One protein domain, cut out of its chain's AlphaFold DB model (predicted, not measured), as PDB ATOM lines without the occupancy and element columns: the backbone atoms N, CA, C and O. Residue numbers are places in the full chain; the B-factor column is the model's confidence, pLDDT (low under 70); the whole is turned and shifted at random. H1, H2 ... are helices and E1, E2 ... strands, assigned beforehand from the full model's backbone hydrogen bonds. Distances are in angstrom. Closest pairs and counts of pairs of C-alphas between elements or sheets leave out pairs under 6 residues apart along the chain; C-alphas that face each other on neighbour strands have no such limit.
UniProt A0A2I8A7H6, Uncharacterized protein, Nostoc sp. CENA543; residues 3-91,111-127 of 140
ATOM      1  N   VAL A   3     122.028 143.880  97.567       88.81
ATOM      2  CA  VAL A   3     121.343 144.818  96.676       88.81
ATOM      3  C   VAL A   3     122.080 146.145  96.711       88.81
ATOM      4  O   VAL A   3     122.307 146.706  97.780       88.81
ATOM      5  N   TYR A   4     122.444 146.639  95.533       86.62
ATOM      6  CA  TYR A   4     123.178 147.887  95.361       86.62
ATOM      7  C   TYR A   4     122.204 148.985  94.957       86.62
ATOM      8  O   TYR A   4     121.470 148.835  93.977       86.62
ATOM      9  N   THR A   5     122.196 150.087  95.700       82.00
ATOM     10  CA  THR A   5     121.391 151.257  95.343       82.00
ATOM     11  C   THR A   5     122.132 152.161  94.363       82.00
ATOM     12  O   THR A   5     123.346 152.051  94.182       82.00
ATOM     13  N   GLN A   6     121.401 153.052  93.687       79.50
ATOM     14  CA  GLN A   6     121.963 153.922  92.639       79.50
ATOM     15  C   GLN A   6     123.058 154.867  93.153       79.50
ATOM     16  O   GLN A   6     123.935 155.274  92.397       79.50
ATOM     17  N   ASP A   7     123.027 155.190  94.441       77.19
ATOM     18  CA  ASP A   7     124.001 156.019  95.150       77.19
ATOM     19  C   ASP A   7     125.111 155.199  95.839       77.19
ATOM     20  O   ASP A   7     125.895 155.743  96.617       77.19
ATOM     21  N   GLY A   8     125.180 153.897  95.547       80.56
ATOM     22  CA  GLY A   8     126.270 153.007  95.932       80.56
ATOM     23  C   GLY A   8     126.208 152.442  97.353       80.56
ATOM     24  O   GLY A   8     127.166 151.786  97.757       80.56
ATOM     25  N   ASN A   9     125.117 152.643  98.106       86.12
ATOM     26  CA  ASN A   9     124.925 151.899  99.358       86.12
ATOM     27  C   ASN A   9     124.586 150.434  99.060       86.12
ATOM     28  O   ASN A   9     124.116 150.083  97.970       86.12
ATOM     29  N   ILE A  10     124.789 149.581 100.061       90.69
ATOM     30  CA  ILE A  10     124.545 148.145  99.946       90.69
ATOM     31  C   ILE A  10     123.550 147.729 101.022       90.69
ATOM     32  O   ILE A  10     123.753 148.013 102.200       90.69
ATOM     33  N   ILE A  11     122.500 147.020 100.621       93.56
ATOM     34  CA  ILE A  11     121.618 146.301 101.540       93.56
ATOM     35  C   ILE A  11     121.987 144.826 101.472       93.56
ATOM     36  O   ILE A  11     121.859 144.201 100.417       93.56
ATOM     37  N   ARG A  12     122.447 144.264 102.591       95.38
ATOM     38  CA  ARG A  12     122.790 142.844 102.705       95.38
ATOM     39  C   ARG A  12     121.769 142.102 103.539       95.38
ATOM     40  O   ARG A  12     121.285 142.609 104.545       95.38
ATOM     41  N   GLN A  13     121.485 140.877 103.122       95.25
ATOM     42  CA  GLN A  13     120.588 139.963 103.822       95.25
ATOM     43  C   GLN A  13     121.304 138.672 104.189       95.25
ATOM     44  O   GLN A  13     121.879 138.012 103.312       95.25
ATOM     45  N   PHE A  14     121.183 138.292 105.457       96.25
ATOM     46  CA  PHE A  14     121.743 137.083 106.046       96.25
ATOM     47  C   PHE A  14     120.603 136.228 106.631       96.25
ATOM     48  O   PHE A  14     120.299 136.333 107.825       96.25
ATOM     49  N   PRO A  15     119.934 135.407 105.799       95.44
ATOM     50  CA  PRO A  15     118.907 134.491 106.277       95.44
ATOM     51  C   PRO A  15     119.517 133.431 107.206       95.44
ATOM     52  O   PRO A  15     120.609 132.923 106.946       95.44
ATOM     53  N   LYS A  16     118.804 133.098 108.285       94.31
ATOM     54  CA  LYS A  16     119.160 132.077 109.278       94.31
ATOM     55  C   LYS A  16     118.173 130.908 109.250       94.31
ATOM     56  O   LYS A  16     117.015 131.065 108.862       94.31
ATOM     57  N   ASP A  17     118.611 129.743 109.714       94.81
ATOM     58  CA  ASP A  17     117.798 128.515 109.711       94.81
ATOM     59  C   ASP A  17     116.592 128.569 110.670       94.81
ATOM     60  O   ASP A  17     115.664 127.772 110.555       94.81
ATOM     61  N   ASP A  18     116.580 129.513 111.614       94.12
ATOM     62  CA  ASP A  18     115.510 129.692 112.605       94.12
ATOM     63  C   ASP A  18     114.309 130.511 112.091       94.12
ATOM     64  O   ASP A  18     113.394 130.825 112.853       94.12
ATOM     65  N   GLY A  19     114.306 130.865 110.802       95.44
ATOM     66  CA  GLY A  19     113.254 131.662 110.172       95.44
ATOM     67  C   GLY A  19     113.412 133.173 110.360       95.44
ATOM     68  O   GLY A  19     112.493 133.924 110.027       95.44
ATOM     69  N   THR A  20     114.553 133.645 110.867       97.19
ATOM     70  CA  THR A  20     114.892 135.076 110.933       97.19
ATOM     71  C   THR A  20     115.876 135.483 109.839       97.19
ATOM     72  O   THR A  20     116.576 134.656 109.248       97.19
ATOM     73  N   THR A  21     115.912 136.766 109.503       97.25
ATOM     74  CA  THR A  21     116.912 137.322 108.588       97.25
ATOM     75  C   THR A  21     117.508 138.575 109.200       97.25
ATOM     76  O   THR A  21     116.786 139.419 109.735       97.25
ATOM     77  N   GLU A  22     118.835 138.664 109.170       97.69
ATOM     78  CA  GLU A  22     119.538 139.894 109.512       97.69
ATOM     79  C   GLU A  22     119.705 140.744 108.255       97.69
ATOM     80  O   GLU A  22     120.118 140.249 107.205       97.69
ATOM     81  N   ILE A  23     119.377 142.023 108.377       97.81
ATOM     82  CA  ILE A  23     119.429 143.010 107.308       97.81
ATOM     83  C   ILE A  23     120.439 144.068 107.718       97.81
ATOM     84  O   ILE A  23     120.316 144.664 108.788       97.81
ATOM     85  N   GLU A  24     121.426 144.304 106.865       96.81
ATOM     86  CA  GLU A  24     122.469 145.305 107.062       96.81
ATOM     87  C   GLU A  24     122.392 146.377 105.978       96.81
ATOM     88  O   GLU A  24     122.286 146.054 104.796       96.81
ATOM     89  N   ILE A  25     122.494 147.641 106.386       94.56
ATOM     90  CA  ILE A  25     122.706 148.781 105.496       94.56
ATOM     91  C   ILE A  25     124.162 149.222 105.632       94.56
ATOM     92  O   ILE A  25     124.590 149.668 106.698       94.56
ATOM     93  N   GLU A  26     124.922 149.124 104.545       91.44
ATOM     94  CA  GLU A  26     126.273 149.668 104.454       91.44
ATOM     95  C   GLU A  26     126.249 151.014 103.730       91.44
ATOM     96  O   GLU A  26     125.888 151.105 102.552       91.44
ATOM     97  N   PHE A  27     126.662 152.056 104.447       86.25
ATOM     98  CA  PHE A  27     126.840 153.395 103.906       86.25
ATOM     99  C   PHE A  27     128.266 153.582 103.378       86.25
ATOM    100  O   PHE A  27     129.224 153.119 103.990       86.25
ATOM    101  N   LEU A  28     128.421 154.339 102.289       79.75
ATOM    102  CA  LEU A  28     129.740 154.650 101.715       79.75
ATOM    103  C   LEU A  28     130.537 155.725 102.476       79.75
ATOM    104  O   LEU A  28     131.694 155.981 102.144       79.75
ATOM    105  N   PHE A  29     129.935 156.395 103.460       78.88
ATOM    106  CA  PHE A  29     130.620 157.405 104.265       78.88
ATOM    107  C   PHE A  29     131.153 156.805 105.574       78.88
ATOM    108  O   PHE A  29     130.474 156.033 106.245       78.88
ATOM    109  N   ASN A  30     132.362 157.214 105.969       64.06
ATOM    110  CA  ASN A  30     133.051 156.731 107.172       64.06
ATOM    111  C   ASN A  30     132.773 157.611 108.405       64.06
ATOM    112  O   ASN A  30     133.696 157.966 109.138       64.06
ATOM    113  N   ASP A  31     131.513 157.987 108.627       84.69
ATOM    114  CA  ASP A  31     131.106 158.769 109.796       84.69
ATOM    115  C   ASP A  31     130.088 157.994 110.637       84.69
ATOM    116  O   ASP A  31     128.940 157.796 110.242       84.69
ATOM    117  N   LEU A  32     130.534 157.560 111.819       82.81
ATOM    118  CA  LEU A  32     129.746 156.740 112.737       82.81
ATOM    119  C   LEU A  32     128.482 157.453 113.228       82.81
ATOM    120  O   LEU A  32     127.463 156.800 113.449       82.81
ATOM    121  N   PHE A  33     128.547 158.767 113.440       87.00
ATOM    122  CA  PHE A  33     127.408 159.536 113.923       87.00
ATOM    123  C   PHE A  33     126.307 159.555 112.862       87.00
ATOM    124  O   PHE A  33     125.168 159.185 113.153       87.00
ATOM    125  N   TRP A  34     126.665 159.870 111.617       88.06
ATOM    126  CA  TRP A  34     125.729 159.819 110.505       88.06
ATOM    127  C   TRP A  34     125.205 158.406 110.282       88.06
ATOM    128  O   TRP A  34     124.000 158.239 110.131       88.06
ATOM    129  N   SER A  35     126.053 157.373 110.329       87.75
ATOM    130  CA  SER A  35     125.598 155.996 110.088       87.75
ATOM    131  C   SER A  35     124.529 155.578 111.090       87.75
ATOM    132  O   SER A  35     123.554 154.934 110.712       87.75
ATOM    133  N   ARG A  36     124.678 155.996 112.352       91.00
ATOM    134  CA  ARG A  36     123.681 155.750 113.393       91.00
ATOM    135  C   ARG A  36     122.386 156.501 113.130       91.00
ATOM    136  O   ARG A  36     121.328 155.881 113.170       91.00
ATOM    137  N   LEU A  37     122.482 157.803 112.851       93.50
ATOM    138  CA  LEU A  37     121.320 158.656 112.610       93.50
ATOM    139  C   LEU A  37     120.521 158.179 111.391       93.50
ATOM    140  O   LEU A  37     119.313 158.006 111.480       93.50
ATOM    141  N   TYR A  38     121.192 157.888 110.276       94.88
ATOM    142  CA  TYR A  38     120.541 157.318 109.101       94.88
ATOM    143  C   TYR A  38     119.959 155.939 109.402       94.88
ATOM    144  O   TYR A  38     118.789 155.706 109.124       94.88
ATOM    145  N   GLY A  39     120.746 155.031 109.983       94.94
ATOM    146  CA  GLY A  39     120.327 153.652 110.221       94.94
ATOM    147  C   GLY A  39     119.068 153.549 111.083       94.94
ATOM    148  O   GLY A  39     118.089 152.925 110.673       94.94
ATOM    149  N   ILE A  40     119.052 154.229 112.237       94.88
ATOM    150  CA  ILE A  40     117.901 154.207 113.148       94.88
ATOM    151  C   ILE A  40     116.647 154.797 112.489       94.88
ATOM    152  O   ILE A  40     115.566 154.219 112.600       94.88
ATOM    153  N   THR A  41     116.786 155.898 111.745       97.00
ATOM    154  CA  THR A  41     115.663 156.536 111.057       97.00
ATOM    155  C   THR A  41     115.144 155.675 109.909       97.00
ATOM    156  O   THR A  41     113.936 155.481 109.807       97.00
ATOM    157  N   ILE A  42     116.026 155.114 109.078       97.50
ATOM    158  CA  ILE A  42     115.637 154.289 107.928       97.50
ATOM    159  C   ILE A  42     114.857 153.062 108.389       97.50
ATOM    160  O   ILE A  42     113.746 152.832 107.909       97.50
ATOM    161  N   PHE A  43     115.390 152.300 109.348       97.69
ATOM    162  CA  PHE A  43     114.702 151.108 109.843       97.69
ATOM    163  C   PHE A  43     113.390 151.452 110.540       97.69
ATOM    164  O   PHE A  43     112.392 150.762 110.346       97.69
ATOM    165  N   TYR A  44     113.356 152.537 111.312       97.44
ATOM    166  CA  TYR A  44     112.127 152.977 111.951       97.44
ATOM    167  C   TYR A  44     111.041 153.348 110.938       97.44
ATOM    168  O   TYR A  44     109.915 152.855 111.027       97.44
ATOM    169  N   VAL A  45     111.365 154.195 109.961       97.69
ATOM    170  CA  VAL A  45     110.380 154.660 108.984       97.69
ATOM    171  C   VAL A  45     109.930 153.499 108.094       97.69
ATOM    172  O   VAL A  45     108.728 153.272 107.960       97.69
ATOM    173  N   ALA A  46     110.862 152.710 107.557       97.81
ATOM    174  CA  ALA A  46     110.527 151.592 106.682       97.81
ATOM    175  C   ALA A  46     109.761 150.492 107.433       97.81
ATOM    176  O   ALA A  46     108.624 150.173 107.086       97.81
ATOM    177  N   PHE A  47     110.346 149.921 108.489       97.38
ATOM    178  CA  PHE A  47     109.775 148.743 109.140       97.38
ATOM    179  C   PHE A  47     108.655 149.084 110.103       97.38
ATOM    180  O   PHE A  47     107.576 148.515 109.988       97.38
ATOM    181  N   TYR A  48     108.848 150.032 111.016       95.75
ATOM    182  CA  TYR A  48     107.829 150.302 112.028       95.75
ATOM    183  C   TYR A  48     106.667 151.139 111.474       95.75
ATOM    184  O   TYR A  48     105.498 150.802 111.698       95.75
ATOM    185  N   LYS A  49     106.965 152.217 110.732       96.00
ATOM    186  CA  LYS A  49     105.934 153.164 110.271       96.00
ATOM    187  C   LYS A  49     105.224 152.755 108.990       96.00
ATOM    188  O   LYS A  49     104.001 152.858 108.955       96.00
ATOM    189  N   ARG A  50     105.952 152.325 107.959       96.25
ATOM    190  CA  ARG A  50     105.378 152.043 106.632       96.25
ATOM    191  C   ARG A  50     104.920 150.591 106.488       96.25
ATOM    192  O   ARG A  50     103.840 150.345 105.957       96.25
ATOM    193  N   LEU A  51     105.719 149.637 106.971       96.94
ATOM    194  CA  LEU A  51     105.466 148.203 106.771       96.94
ATOM    195  C   LEU A  51     104.837 147.494 107.981       96.94
ATOM    196  O   LEU A  51     104.278 146.413 107.816       96.94
ATOM    197  N   HIS A  52     104.904 148.089 109.174       96.25
ATOM    198  CA  HIS A  52     104.474 147.485 110.444       96.25
ATOM    199  C   HIS A  52     105.128 146.122 110.740       96.25
ATOM    200  O   HIS A  52     104.485 145.201 111.243       96.25
ATOM    201  N   ILE A  53     106.418 146.009 110.429       97.38
ATOM    202  CA  ILE A  53     107.255 144.836 110.678       97.38
ATOM    203  C   ILE A  53     107.945 144.986 112.033       97.38
ATOM    204  O   ILE A  53     108.602 145.993 112.306       97.38
ATOM    205  N   ASP A  54     107.825 143.947 112.858       97.31
ATOM    206  CA  ASP A  54     108.591 143.816 114.094       97.31
ATOM    207  C   ASP A  54     110.082 143.625 113.776       97.31
ATOM    208  O   ASP A  54     110.456 142.725 113.017       97.31
ATOM    209  N   TYR A  55     110.945 144.426 114.400       97.94
ATOM    210  CA  TYR A  55     112.393 144.312 114.248       97.94
ATOM    211  C   TYR A  55     113.143 144.621 115.543       97.94
ATOM    212  O   TYR A  55     112.689 145.390 116.392       97.94
ATOM    213  N   VAL A  56     114.344 144.062 115.677       97.56
ATOM    214  CA  VAL A  56     115.296 144.454 116.726       97.56
ATOM    215  C   VAL A  56     116.607 144.904 116.110       97.56
ATOM    216  O   VAL A  56     117.039 144.357 115.100       97.56
ATOM    217  N   VAL A  57     117.269 145.876 116.732       97.12
ATOM    218  CA  VAL A  57     118.613 146.289 116.325       97.12
ATOM    219  C   VAL A  57     119.635 145.274 116.844       97.12
ATOM    220  O   VAL A  57     119.731 145.048 118.053       97.12
ATOM    221  N   SER A  58     120.412 144.683 115.934       96.44
ATOM    222  CA  SER A  58     121.446 143.677 116.238       96.44
ATOM    223  C   SER A  58     122.875 144.233 116.210       96.44
ATOM    224  O   SER A  58     123.847 143.484 116.268       96.44
ATOM    225  N   SER A  59     123.032 145.560 116.146       94.38
ATOM    226  CA  SER A  59     124.338 146.234 116.128       94.38
ATOM    227  C   SER A  59     124.336 147.567 116.889       94.38
ATOM    228  O   SER A  59     123.396 148.347 116.796       94.38
ATOM    229  N   HIS A  60     125.432 147.898 117.581       90.62
ATOM    230  CA  HIS A  60     125.605 149.201 118.260       90.62
ATOM    231  C   HIS A  60     125.808 150.392 117.302       90.62
ATOM    232  O   HIS A  60     125.889 151.552 117.718       90.62
ATOM    233  N   THR A  61     125.980 150.112 116.015       90.12
ATOM    234  CA  THR A  61     126.087 151.105 114.943       90.12
ATOM    235  C   THR A  61     124.727 151.445 114.343       90.12
ATOM    236  O   THR A  61     124.667 152.351 113.523       90.12
ATOM    237  N   PHE A  62     123.652 150.754 114.750       93.62
ATOM    238  CA  PHE A  62     122.307 150.897 114.183       93.62
ATOM    239  C   PHE A  62     122.246 150.646 112.668       93.62
ATOM    240  O   PHE A  62     121.329 151.100 111.995       93.62
ATOM    241  N   THR A  63     123.206 149.889 112.129       94.88
ATOM    242  CA  THR A  63     123.271 149.538 110.702       94.88
ATOM    243  C   THR A  63     122.733 148.142 110.409       94.88
ATOM    244  O   THR A  63     122.583 147.789 109.244       94.88
ATOM    245  N   LYS A  64     122.425 147.351 111.445       97.06
ATOM    246  CA  LYS A  64     121.862 146.000 111.332       97.06
ATOM    247  C   LYS A  64     120.618 145.814 112.182       97.06
ATOM    248  O   LYS A  64     120.613 146.205 113.356       97.06
ATOM    249  N   VAL A  65     119.623 145.144 111.612       98.00
ATOM    250  CA  VAL A  65     118.423 144.692 112.317       98.00
ATOM    251  C   VAL A  65     118.103 143.242 111.992       98.00
ATOM    252  O   VAL A  65     118.503 142.728 110.951       98.00
ATOM    253  N   VAL A  66     117.341 142.591 112.864       98.25
ATOM    254  CA  VAL A  66     116.785 141.257 112.621       98.25
ATOM    255  C   VAL A  66     115.268 141.345 112.549       98.25
ATOM    256  O   VAL A  66     114.641 141.967 113.407       98.25
ATOM    257  N   VAL A  67     114.700 140.693 111.535       98.12
ATOM    258  CA  VAL A  67     113.257 140.545 111.293       98.12
ATOM    259  C   VAL A  67     112.920 139.076 111.023       98.12
ATOM    260  O   VAL A  67     113.814 138.239 110.855       98.12
ATOM    261  N   LYS A  68     111.631 138.727 110.955       97.56
ATOM    262  CA  LYS A  68     111.225 137.408 110.444       97.56
ATOM    263  C   LYS A  68     111.442 137.345 108.934       97.56
ATOM    264  O   LYS A  68     111.127 138.295 108.227       97.56
ATOM    265  N   GLN A  69     111.893 136.201 108.426       96.38
ATOM    266  CA  GLN A  69     112.059 135.990 106.982       96.38
ATOM    267  C   GLN A  69     110.758 136.177 106.206       96.38
ATOM    268  O   GLN A  69     110.775 136.755 105.128       96.38
ATOM    269  N   SER A  70     109.631 135.723 106.762       96.56
ATOM    270  CA  SER A  70     108.312 135.872 106.137       96.56
ATOM    271  C   SER A  70     107.868 137.321 105.971       96.56
ATOM    272  O   SER A  70     107.002 137.588 105.146       96.56
ATOM    273  N   ASP A  71     108.428 138.228 106.775       97.19
ATOM    274  CA  ASP A  71     108.027 139.631 106.817       97.19
ATOM    275  C   ASP A  71     108.902 140.481 105.872       97.19
ATOM    276  O   ASP A  71     108.524 141.598 105.532       97.19
ATOM    277  N   PHE A  72     110.048 139.959 105.409       96.69
ATOM    278  CA  PHE A  72     110.969 140.662 104.512       96.69
ATOM    279  C   PHE A  72     110.955 140.082 103.095       96.69
ATOM    280  O   PHE A  72     111.877 139.386 102.669       96.69
ATOM    281  N   ASP A  73     109.875 140.368 102.374       94.75
ATOM    282  CA  ASP A  73     109.709 140.031 100.962       94.75
ATOM    283  C   ASP A  73     110.270 141.122 100.024       94.75
ATOM    284  O   ASP A  73     110.823 142.141 100.453       94.75
ATOM    285  N   ASP A  74     110.108 140.928  98.710       94.06
ATOM    286  CA  ASP A  74     110.553 141.895  97.700       94.06
ATOM    287  C   ASP A  74     109.939 143.287  97.913       94.06
ATOM    288  O   ASP A  74     110.602 144.297  97.668       94.06
ATOM    289  N   ARG A  75     108.692 143.370  98.395       95.19
ATOM    290  CA  ARG A  75     108.030 144.648  98.673       95.19
ATOM    291  C   ARG A  75     108.692 145.351  99.852       95.19
ATOM    292  O   ARG A  75     108.988 146.540  99.744       95.19
ATOM    293  N   ALA A  76     108.940 144.638 100.949       96.75
ATOM    294  CA  ALA A  76     109.626 145.188 102.114       96.75
ATOM    295  C   ALA A  76     111.040 145.673 101.759       96.75
ATOM    296  O   ALA A  76     111.471 146.733 102.218       96.75
ATOM    297  N   GLN A  77     111.738 144.941 100.887       95.75
ATOM    298  CA  GLN A  77     113.044 145.343 100.379       95.75
ATOM    299  C   GLN A  77     112.979 146.635  99.547       95.75
ATOM    300  O   GLN A  77     113.816 147.516  99.739       95.75
ATOM    301  N   GLN A  78     112.010 146.770  98.633       95.19
ATOM    302  CA  GLN A  78     111.861 147.991  97.830       95.19
ATOM    303  C   GLN A  78     111.504 149.208  98.687       95.19
ATOM    304  O   GLN A  78     112.085 150.274  98.493       95.19
ATOM    305  N   GLU A  79     110.614 149.047  99.667       96.62
ATOM    306  CA  GLU A  79     110.261 150.129 100.592       96.62
ATOM    307  C   GLU A  79     111.483 150.572 101.413       96.62
ATOM    308  O   GLU A  79     111.744 151.765 101.539       96.62
ATOM    309  N   LEU A  80     112.292 149.626 101.911       97.19
ATOM    310  CA  LEU A  80     113.534 149.942 102.623       97.19
ATOM    311  C   LEU A  80     114.500 150.758 101.749       97.19
ATOM    312  O   LEU A  80     115.080 151.736 102.221       97.19
ATOM    313  N   ILE A  81     114.661 150.374 100.478       95.31
ATOM    314  CA  ILE A  81     115.493 151.101  99.509       95.31
ATOM    315  C   ILE A  81     114.953 152.514  99.293       95.31
ATOM    316  O   ILE A  81     115.721 153.472  99.347       95.31
ATOM    317  N   GLN A  82     113.648 152.650  99.058       95.38
ATOM    318  CA  GLN A  82     113.016 153.938  98.796       95.38
ATOM    319  C   GLN A  82     113.179 154.891  99.984       95.38
ATOM    320  O   GLN A  82     113.656 156.007  99.802       95.38
ATOM    321  N   ILE A  83     112.872 154.428 101.197       96.69
ATOM    322  CA  ILE A  83     113.022 155.220 102.423       96.69
ATOM    323  C   ILE A  83     114.485 155.600 102.670       96.69
ATOM    324  O   ILE A  83     114.769 156.727 103.079       96.69
ATOM    325  N   MET A  84     115.433 154.702 102.390       94.69
ATOM    326  CA  MET A  84     116.855 155.033 102.476       94.69
ATOM    327  C   MET A  84     117.235 156.179 101.536       94.69
ATOM    328  O   MET A  84     117.919 157.108 101.966       94.69
ATOM    329  N   LEU A  85     116.808 156.125 100.273       92.62
ATOM    330  CA  LEU A  85     117.094 157.181  99.302       92.62
ATOM    331  C   LEU A  85     116.443 158.505  99.719       92.62
ATOM    332  O   LEU A  85     117.116 159.532  99.748       92.62
ATOM    333  N   GLU A  86     115.182 158.470 100.141       94.69
ATOM    334  CA  GLU A  86     114.422 159.659 100.534       94.69
ATOM    335  C   GLU A  86     115.014 160.355 101.769       94.69
ATOM    336  O   GLU A  86     115.172 161.577 101.790       94.69
ATOM    337  N   ILE A  87     115.422 159.591 102.787       94.44
ATOM    338  CA  ILE A  87     116.085 160.151 103.974       94.44
ATOM    339  C   ILE A  87     117.430 160.785 103.593       94.44
ATOM    340  O   ILE A  87     117.781 161.842 104.121       94.44
ATOM    341  N   LYS A  88     118.188 160.179 102.669       91.12
ATOM    342  CA  LYS A  88     119.458 160.749 102.189       91.12
ATOM    343  C   LYS A  88     119.247 162.041 101.399       91.12
ATOM    344  O   LYS A  88     119.978 163.009 101.620       91.12
ATOM    345  N   GLU A  89     118.239 162.086 100.533       92.12
ATOM    346  CA  GLU A  89     117.845 163.304  99.812       92.12
ATOM    347  C   GLU A  89     117.422 164.424 100.778       92.12
ATOM    348  O   GLU A  89     117.744 165.591 100.553       92.12
ATOM    349  N   ASN A  90     116.812 164.066 101.912       94.00
ATOM    350  CA  ASN A  90     116.356 164.992 102.951       94.00
ATOM    351  C   ASN A  90     117.315 165.113 104.155       94.00
ATOM    352  O   ASN A  90     116.904 165.450 105.267       94.00
ATOM    353  N   SER A  91     118.615 164.901 103.940       92.44
ATOM    354  CA  SER A  91     119.652 164.928 104.990       92.44
ATOM    355  C   SER A  91     119.673 166.198 105.857       92.44
ATOM    356  O   SER A  91     119.822 166.116 107.078       92.44
ATOM    357  N   VAL A 111     111.607 153.513 121.768       92.38
ATOM    358  CA  VAL A 111     110.668 152.972 120.789       92.38
ATOM    359  C   VAL A 111     110.545 151.464 120.974       92.38
ATOM    360  O   VAL A 111     111.524 150.724 120.906       92.38
ATOM    361  N   GLU A 112     109.315 150.985 121.142       92.94
ATOM    362  CA  GLU A 112     109.016 149.556 121.101       92.94
ATOM    363  C   GLU A 112     108.875 149.101 119.642       92.94
ATOM    364  O   GLU A 112     107.829 149.286 119.023       92.94
ATOM    365  N   THR A 113     109.938 148.522 119.083       94.56
ATOM    366  CA  THR A 113     109.993 148.091 117.673       94.56
ATOM    367  C   THR A 113     109.678 146.611 117.461       94.56
ATOM    368  O   THR A 113     109.638 146.162 116.320       94.56
ATOM    369  N   ASN A 114     109.495 145.838 118.535       95.31
ATOM    370  CA  ASN A 114     109.312 144.394 118.458       95.31
ATOM    371  C   ASN A 114     108.328 143.878 119.507       95.31
ATOM    372  O   ASN A 114     108.587 143.979 120.707       95.31
ATOM    373  N   ARG A 115     107.277 143.201 119.045       91.94
ATOM    374  CA  ARG A 115     106.365 142.402 119.877       91.94
ATOM    375  C   ARG A 115     106.608 140.898 119.758       91.94
ATOM    376  O   ARG A 115     106.090 140.119 120.562       91.94
ATOM    377  N   TYR A 116     107.411 140.464 118.788       92.62
ATOM    378  CA  TYR A 116     107.739 139.062 118.573       92.62
ATOM    379  C   TYR A 116     108.897 138.620 119.479       92.62
ATOM    380  O   TYR A 116     110.074 138.860 119.206       92.62
ATOM    381  N   GLN A 117     108.553 137.934 120.573       91.94
ATOM    382  CA  GLN A 117     109.501 137.469 121.598       91.94
ATOM    383  C   GLN A 117     110.760 136.772 121.046       91.94
ATOM    384  O   GLN A 117     111.847 137.091 121.526       91.94
ATOM    385  N   PRO A 118     110.685 135.898 120.020       93.25
ATOM    386  CA  PRO A 118     111.875 135.245 119.474       93.25
ATOM    387  C   PRO A 118     112.935 136.185 118.890       93.25
ATOM    388  O   PRO A 118     114.093 135.789 118.844       93.25
ATOM    389  N   LEU A 119     112.599 137.423 118.491       95.06
ATOM    390  CA  LEU A 119     113.624 138.373 118.034       95.06
ATOM    391  C   LEU A 119     114.467 138.930 119.184       95.06
ATOM    392  O   LEU A 119     115.585 139.373 118.951       95.06
ATOM    393  N   LEU A 120     113.977 138.913 120.429       94.81
ATOM    394  CA  LEU A 120     114.664 139.563 121.551       94.81
ATOM    395  C   LEU A 120     116.048 138.973 121.844       94.81
ATOM    396  O   LEU A 120     116.906 139.692 122.345       94.81
ATOM    397  N   SER A 121     116.296 137.709 121.492       94.88
ATOM    398  CA  SER A 121     117.617 137.074 121.620       94.88
ATOM    399  C   SER A 121     118.697 137.733 120.752       94.88
ATOM    400  O   SER A 121     119.880 137.598 121.052       94.88
ATOM    401  N   TYR A 122     118.299 138.456 119.701       96.12
ATOM    402  CA  TYR A 122     119.189 139.176 118.788       96.12
ATOM    403  C   TYR A 122     119.397 140.642 119.166       96.12
ATOM    404  O   TYR A 122     120.210 141.323 118.541       96.12
ATOM    405  N   LYS A 123     118.647 141.156 120.146       95.94
ATOM    406  CA  LYS A 123     118.657 142.577 120.481       95.94
ATOM    407  C   LYS A 123     119.965 142.959 121.166       95.94
ATOM    408  O   LYS A 123     120.301 142.436 122.224       95.94
ATOM    409  N   VAL A 124     120.668 143.916 120.571       95.06
ATOM    410  CA  VAL A 124     121.948 144.434 121.075       95.06
ATOM    411  C   VAL A 124     121.798 145.835 121.668       95.06
ATOM    412  O   VAL A 124     122.553 146.212 122.562       95.06
ATOM    413  N   THR A 125     120.825 146.616 121.195       92.69
ATOM    414  CA  THR A 125     120.597 147.989 121.659       92.69
ATOM    415  C   THR A 125     119.119 148.366 121.598       92.69
ATOM    416  O   THR A 125     118.353 147.815 120.804       92.69
ATOM    417  N   GLU A 126     118.727 149.307 122.454       91.31
ATOM    418  CA  GLU A 126     117.430 149.979 122.389       91.31
ATOM    419  C   GLU A 126     117.424 151.044 121.288       91.31
ATOM    420  O   GLU A 126     118.475 151.556 120.895       91.31
ATOM    421  N   VAL A 127     116.228 151.347 120.783       90.94
ATOM    422  CA  VAL A 127     115.978 152.435 119.833       90.94
ATOM    423  C   VAL A 127     115.473 153.627 120.637       90.94
ATOM    424  O   VAL A 127     114.334 153.626 121.100       90.94
TER     425      VAL A 127
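Overview. This is residues 3 to 91 and 111 to 127 of the 140 residues of an uncharacterized protein of Nostoc sp. CENA543 (UniProt A0A2I8A7H6). The long helix H1 covers one face of a small antiparallel sheet, E1 - E2 - E3, and a second long helix, H2, is packed on H1 at a steep tilt and is near E1; the short H3 is over edge strand E3, on the opposite face of the sheet from H1. The long stretch of residues 52 to 63 is tied to E3 by a short antiparallel pairing of residues 56 to 57 with 65 to 66. The 106 printed residues hold three helices and three strands, in the order E1 E2 H1 E3 H2 H3, a mixed class. The whole is compact, with a radius of gyration of the C-alphas of 12.7 A, and rounded, 34 by 27 by 23 A.

Along the chain. Find C-alpha 10 at (124.545, 148.145, 99.946), where E1, residues 10 to 15, begins; it runs 16.1 A. E2, residues 20 to 26, runs 19.6 A. Look next for H1, residues 32 to 51, 26.4 A, then E3, residues 64 to 68, 13.7 A. H2, residues 74 to 89, runs 22.7 A; H3, residues 117 to 122, runs 10.2 A to C-alpha 122 at (119.189, 139.176, 118.788).

Arrangement. Look first at the hairpin E1 and E2, with N 12 and O 24 at 2.8 A; between E2 and E3, find N 23 and O 65 at 2.8 A. H1 is on the sheet at a height of 9.3 A, along E3 at 4 degrees on the local plane. H1 and H2 touch at a steep tilt of 46 degrees, opposite ways, closest at C-alphas 46 and 80, 5.3 A. H3 is on the sheet, its closest C-alpha pair with E3 being 119 and 66, 6.9 A; H1 and H3 are apart. Every O i to N i+4 pair is within hydrogen-bond range in H2, 14 of 16 in H1 and 0 of 2 in H3, where 2 of 3 O i to N i+3 pairs are.

Size, cuts and confidence. Residues 92 to 110 are not printed; C-alphas 91 and 111 are 21.8 A apart. The link from H1 to E3 is long. Residue 30 is under pLDDT 70.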